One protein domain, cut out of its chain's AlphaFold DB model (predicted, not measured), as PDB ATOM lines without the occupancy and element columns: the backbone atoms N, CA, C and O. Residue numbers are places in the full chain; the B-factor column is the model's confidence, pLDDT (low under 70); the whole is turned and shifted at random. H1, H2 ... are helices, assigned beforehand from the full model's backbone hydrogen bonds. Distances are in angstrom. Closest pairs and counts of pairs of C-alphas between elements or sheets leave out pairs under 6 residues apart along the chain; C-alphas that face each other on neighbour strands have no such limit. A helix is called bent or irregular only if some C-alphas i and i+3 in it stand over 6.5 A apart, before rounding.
ATOM      1  N   ARG A  20      -6.006 -23.192 -29.868       94.12
ATOM      2  CA  ARG A  20      -7.186 -23.809 -30.496       94.12
ATOM      3  C   ARG A  20      -7.239 -23.614 -32.022       94.12
ATOM      4  O   ARG A  20      -7.456 -24.618 -32.701       94.12
ATOM      5  N   PRO A  21      -7.034 -22.412 -32.603       95.31
ATOM      6  CA  PRO A  21      -7.097 -22.237 -34.057       95.31
ATOM      7  C   PRO A  21      -6.048 -23.076 -34.794       95.31
ATOM      8  O   PRO A  21      -6.368 -23.743 -35.777       95.31
ATOM      9  N   THR A  22      -4.813 -23.100 -34.288       95.50
ATOM     10  CA  THR A  22      -3.718 -23.885 -34.870       95.50
ATOM     11  C   THR A  22      -3.952 -25.384 -34.702       95.50
ATOM     12  O   THR A  22      -3.772 -26.142 -35.652       95.50
ATOM     13  N   ALA A  23      -4.413 -25.822 -33.530       94.12
ATOM     14  CA  ALA A  23      -4.748 -27.220 -33.279       94.12
ATOM     15  C   ALA A  23      -5.851 -27.714 -34.230       94.12
ATOM     16  O   ALA A  23      -5.710 -28.768 -34.850       94.12
ATOM     17  N   LEU A  24      -6.912 -26.923 -34.417       94.56
ATOM     18  CA  LEU A  24      -7.977 -27.237 -35.371       94.56
ATOM     19  C   LEU A  24      -7.481 -27.229 -36.820       94.56
ATOM     20  O   LEU A  24      -7.928 -28.063 -37.605       94.56
ATOM     21  N   ALA A  25      -6.548 -26.347 -37.184       96.25
ATOM     22  CA  ALA A  25      -5.943 -26.354 -38.515       96.25
ATOM     23  C   ALA A  25      -5.134 -27.638 -38.772       96.25
ATOM     24  O   ALA A  25      -5.262 -28.229 -39.842       96.25
ATOM     25  N   ILE A  26      -4.371 -28.113 -37.780       95.75
ATOM     26  CA  ILE A  26      -3.644 -29.389 -37.859       95.75
ATOM     27  C   ILE A  26      -4.627 -30.556 -38.008       95.75
ATOM     28  O   ILE A  26      -4.462 -31.382 -38.904       95.75
ATOM     29  N   ILE A  27      -5.671 -30.610 -37.172       95.62
ATOM     30  CA  ILE A  27      -6.708 -31.653 -37.251       95.62
ATOM     31  C   ILE A  27      -7.379 -31.638 -38.625       95.62
ATOM     32  O   ILE A  27      -7.525 -32.689 -39.245       95.62
ATOM     33  N   THR A  28      -7.740 -30.453 -39.120       96.56
ATOM     34  CA  THR A  28      -8.357 -30.289 -40.440       96.56
ATOM     35  C   THR A  28      -7.436 -30.825 -41.530       96.56
ATOM     36  O   THR A  28      -7.892 -31.609 -42.353       96.56
ATOM     37  N   ALA A  29      -6.143 -30.489 -41.494       98.00
ATOM     38  CA  ALA A  29      -5.188 -30.944 -42.498       98.00
ATOM     39  C   ALA A  29      -5.038 -32.471 -42.540       98.00
ATOM     40  O   ALA A  29      -4.985 -33.053 -43.621       98.00
ATOM     41  N   TRP A  30      -5.023 -33.138 -41.383       97.88
ATOM     42  CA  TRP A  30      -5.018 -34.603 -41.322       97.88
ATOM     43  C   TRP A  30      -6.337 -35.221 -41.789       97.88
ATOM     44  O   TRP A  30      -6.341 -36.253 -42.462       97.88
ATOM     45  N   TYR A  31      -7.457 -34.597 -41.428       97.12
ATOM     46  CA  TYR A  31      -8.787 -35.074 -41.785       97.12
ATOM     47  C   TYR A  31      -9.022 -35.002 -43.296       97.12
ATOM     48  O   TYR A  31      -9.418 -35.998 -43.899       97.12
ATOM     49  N   THR A  32      -8.731 -33.854 -43.914       96.88
ATOM     50  CA  THR A  32      -8.976 -33.607 -45.342       96.88
ATOM     51  C   THR A  32      -7.814 -34.015 -46.241       96.88
ATOM     52  O   THR A  32      -7.997 -34.122 -47.451       96.88
ATOM     53  N   GLY A  33      -6.618 -34.203 -45.675       97.75
ATOM     54  CA  GLY A  33      -5.388 -34.432 -46.430       97.75
ATOM     55  C   GLY A  33      -4.900 -33.202 -47.209       97.75
ATOM     56  O   GLY A  33      -4.069 -33.328 -48.112       97.75
ATOM     57  N   SER A  34      -5.401 -32.006 -46.883       97.62
ATOM     58  CA  SER A  34      -5.076 -30.753 -47.573       97.62
ATOM     59  C   SER A  34      -4.741 -29.614 -46.612       97.62
ATOM     60  O   SER A  34      -5.257 -29.536 -45.500       97.62
ATOM     61  N   VAL A  35      -3.871 -28.703 -47.048       97.62
ATOM     62  CA  VAL A  35      -3.446 -27.527 -46.275       97.62
ATOM     63  C   VAL A  35      -3.838 -26.254 -47.019       97.62
ATOM     64  O   VAL A  35      -3.670 -26.157 -48.230       97.62
ATOM     65  N   GLY A  36      -4.329 -25.249 -46.291       94.38
ATOM     66  CA  GLY A  36      -4.761 -23.972 -46.865       94.38
ATOM     67  C   GLY A  36      -6.253 -23.941 -47.200       94.38
ATOM     68  O   GLY A  36      -7.037 -24.737 -46.689       94.38
ATOM     69  N   LYS A  37      -6.672 -22.957 -48.005       91.69
ATOM     70  CA  LYS A  37      -8.082 -22.719 -48.351       91.69
ATOM     71  C   LYS A  37      -8.227 -22.239 -49.794       91.69
ATOM     72  O   LYS A  37      -7.332 -21.590 -50.333       91.69
ATOM     73  N   GLY A  38      -9.403 -22.487 -50.367       92.75
ATOM     74  CA  GLY A  38      -9.765 -22.005 -51.697       92.75
ATOM     75  C   GLY A  38      -8.863 -22.573 -52.801       92.75
ATOM     76  O   GLY A  38      -8.271 -23.636 -52.619       92.75
ATOM     77  N   PRO A  39      -8.725 -21.860 -53.932       94.75
ATOM     78  CA  PRO A  39      -7.936 -22.322 -55.077       94.75
ATOM     79  C   PRO A  39      -6.443 -22.545 -54.797       94.75
ATOM     80  O   PRO A  39      -5.769 -23.177 -55.596       94.75
ATOM     81  N   GLN A  40      -5.923 -22.012 -53.688       94.81
ATOM     82  CA  GLN A  40      -4.517 -22.132 -53.285       94.81
ATOM     83  C   GLN A  40      -4.280 -23.271 -52.280       94.81
ATOM     84  O   GLN A  40      -3.179 -23.409 -51.753       94.81
ATOM     85  N   ALA A  41      -5.312 -24.055 -51.950       96.31
ATOM     86  CA  ALA A  41      -5.148 -25.210 -51.080       96.31
ATOM     87  C   ALA A  41      -4.272 -26.272 -51.758       96.31
ATOM     88  O   ALA A  41      -4.426 -26.562 -52.943       96.31
ATOM     89  N   ILE A  42      -3.380 -26.879 -50.983       97.56
ATOM     90  CA  ILE A  42      -2.470 -27.920 -51.454       97.56
ATOM     91  C   ILE A  42      -2.957 -29.267 -50.939       97.56
ATOM     92  O   ILE A  42      -3.081 -29.467 -49.729       97.56
ATOM     93  N   THR A  43      -3.212 -30.203 -51.851       96.56
ATOM     94  CA  THR A  43      -3.461 -31.605 -51.503       96.56
ATOM     95  C   THR A  43      -2.135 -32.281 -51.183       96.56
ATOM     96  O   THR A  43      -1.270 -32.399 -52.046       96.56
ATOM     97  N   VAL A  44      -1.983 -32.725 -49.936       97.69
ATOM     98  CA  VAL A  44      -0.803 -33.460 -49.458       97.69
ATOM     99  C   VAL A  44      -1.045 -34.965 -49.549       97.69
ATOM    100  O   VAL A  44      -0.174 -35.706 -49.990       97.69
ATOM    101  N   SER A  45      -2.244 -35.416 -49.174       96.88
ATOM    102  CA  SER A  45      -2.690 -36.800 -49.332       96.88
ATOM    103  C   SER A  45      -4.157 -36.829 -49.735       96.88
ATOM    104  O   SER A  45      -4.968 -36.074 -49.210       96.88
ATOM    105  N   TYR A  46      -4.504 -37.692 -50.685       94.88
ATOM    106  CA  TYR A  46      -5.879 -37.834 -51.160       94.88
ATOM    107  C   TYR A  46      -6.493 -39.169 -50.737       94.88
ATOM    108  O   TYR A  46      -7.537 -39.196 -50.087       94.88
ATOM    109  N   ARG A  47      -5.821 -40.280 -51.069       93.00
ATOM    110  CA  ARG A  47      -6.271 -41.636 -50.722       93.00
ATOM    111  C   ARG A  47      -6.236 -41.878 -49.212       93.00
ATOM    112  O   ARG A  47      -7.177 -42.451 -48.681       93.00
ATOM    113  N   ASP A  48      -5.183 -41.409 -48.545       93.94
ATOM    114  CA  ASP A  48      -4.917 -41.719 -47.134       93.94
ATOM    115  C   ASP A  48      -5.375 -40.606 -46.174       93.94
ATOM    116  O   ASP A  48      -5.021 -40.613 -44.994       93.94
ATOM    117  N   ALA A  49      -6.163 -39.638 -46.660       97.00
ATOM    118  CA  ALA A  49      -6.796 -38.635 -45.809       97.00
ATOM    119  C   ALA A  49      -7.672 -39.325 -44.749       97.00
ATOM    120  O   ALA A  49      -8.447 -40.234 -45.064       97.00
ATOM    121  N   LEU A  50      -7.575 -38.902 -43.485       96.44
ATOM    122  CA  LEU A  50      -8.182 -39.660 -42.386       96.44
ATOM    123  C   LEU A  50      -9.711 -39.730 -42.467       96.44
ATOM    124  O   LEU A  50     -10.276 -40.691 -41.950       96.44
ATOM    125  N   MET A  51     -10.375 -38.787 -43.145       95.19
ATOM    126  CA  MET A  51     -11.826 -38.834 -43.372       95.19
ATOM    127  C   MET A  51     -12.295 -40.057 -44.173       95.19
ATOM    128  O   MET A  51     -13.473 -40.389 -44.124       95.19
ATOM    129  N   GLN A  52     -11.397 -40.724 -44.907       93.75
ATOM    130  CA  GLN A  52     -11.733 -41.915 -45.692       93.75
ATOM    131  C   GLN A  52     -11.849 -43.165 -44.814       93.75
ATOM    132  O   GLN A  52     -12.631 -44.062 -45.105       93.75
ATOM    133  N   ARG A  53     -11.091 -43.233 -43.714       91.19
ATOM    134  CA  ARG A  53     -10.987 -44.438 -42.874       91.19
ATOM    135  C   ARG A  53     -12.298 -44.885 -42.215       91.19
ATOM    136  O   ARG A  53     -12.475 -46.089 -42.097       91.19
ATOM    137  N   PRO A  54     -13.188 -43.992 -41.743       89.81
ATOM    138  CA  PRO A  54     -14.440 -44.416 -41.116       89.81
ATOM    139  C   PRO A  54     -15.464 -45.007 -42.090       89.81
ATOM    140  O   PRO A  54     -16.464 -45.541 -41.631       89.81
ATOM    141  N   VAL A  55     -15.253 -44.856 -43.402       88.81
ATOM    142  CA  VAL A  55     -16.223 -45.216 -44.449       88.81
ATOM    143  C   VAL A  55     -15.643 -46.174 -45.489       88.81
ATOM    144  O   VAL A  55     -16.294 -46.457 -46.486       88.81
ATOM    145  N   ASP A  56     -14.419 -46.657 -45.297       88.00
ATOM    146  CA  ASP A  56     -13.664 -47.455 -46.275       88.00
ATOM    147  C   ASP A  56     -14.246 -48.861 -46.535       88.00
ATOM    148  O   ASP A  56     -13.794 -49.561 -47.443       88.00
ATOM    149  N   ASP A  57     -15.232 -49.291 -45.745       86.38
ATOM    150  CA  ASP A  57     -15.997 -50.528 -45.908       86.38
ATOM    151  C   ASP A  57     -17.219 -50.375 -46.830       86.38
ATOM    152  O   ASP A  57     -17.726 -51.377 -47.338       86.38
ATOM    153  N   GLY A  58     -17.678 -49.144 -47.073       86.00
ATOM    154  CA  GLY A  58     -18.837 -48.841 -47.922       86.00
ATOM    155  C   GLY A  58     -18.599 -47.763 -48.981       86.00
ATOM    156  O   GLY A  58     -19.416 -47.601 -49.887       86.00
ATOM    157  N   LEU A  59     -17.496 -47.025 -48.891       87.94
ATOM    158  CA  LEU A  59     -17.120 -45.949 -49.796       87.94
ATOM    159  C   LEU A  59     -15.626 -46.021 -50.111       87.94
ATOM    160  O   LEU A  59     -14.806 -46.446 -49.303       87.94
ATOM    161  N   PHE A  60     -15.258 -45.548 -51.298       86.81
ATOM    162  CA  PHE A  60     -13.867 -45.402 -51.707       86.81
ATOM    163  C   PHE A  60     -13.590 -43.948 -52.080       86.81
ATOM    164  O   PHE A  60     -14.506 -43.262 -52.552       86.81
ATOM    165  N   PRO A  61     -12.340 -43.472 -51.930       90.81
ATOM    166  CA  PRO A  61     -11.962 -42.173 -52.458       90.81
ATOM    167  C   PRO A  61     -12.351 -42.087 -53.944       90.81
ATOM    168  O   PRO A  61     -12.111 -43.046 -54.687       90.81
ATOM    169  N   PRO A  62     -12.954 -40.976 -54.405       88.38
ATOM    170  CA  PRO A  62     -13.313 -40.827 -55.812       88.38
ATOM    171  C   PRO A  62     -12.122 -41.136 -56.730       88.38
ATOM    172  O   PRO A  62     -10.974 -40.934 -56.351       88.38
TER     173      PRO A  62
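This is residues 20 to 62 of the 84 residues of an uncharacterized protein of Stenotrophomonas sp. HMWF022 (UniProt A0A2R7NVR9). A longer helix, H1, and a short one, H2, meet end to start at a wide angle, and the loop of residues 33 to 49 folds back to one side of H1 before returning to H2. Residues 54 to 59 stick out. The 43 printed residues hold two named helices, H1 then H2, and no named strand; the class is all helix, though helices hold 19 of the 43. The whole is only just loose, close to compact, with a radius of gyration of the C-alphas of 11.3 A, and flat, spanning 32 by 24 by 13 A.

H1, residues 20 to 32, touches H2, residues 50 to 55, with residues 30 to 32 alone; the closest C-alphas, those of Tyr 31 and Leu 50, are 4.7 A apart. They run the same way at a steep tilt of 55 degrees. In H1 every O i to N i+4 pair is within hydrogen-bond range; in H2 0 of 2 are, beside 2 of 3 O i to N i+3 pairs. Residues 34 to 35 pair with residues 42 to 43, antiparallel.

H1 is 17.9 A long, from C-alpha 20 at (-7.186, -23.809, -30.496). H2 ends at C-alpha 55, (-16.223, -45.216, -44.449), and is only just irregular: C-alphas 51 and 54 are 6.6 A apart.

The C-alphas farthest apart, those of Arg 20 and Gly 58, are 32.6 A apart. The link from H1 to H2 is long, 17 residues. The printed part has no cut, and no printed residue is under 70 in pLDDT.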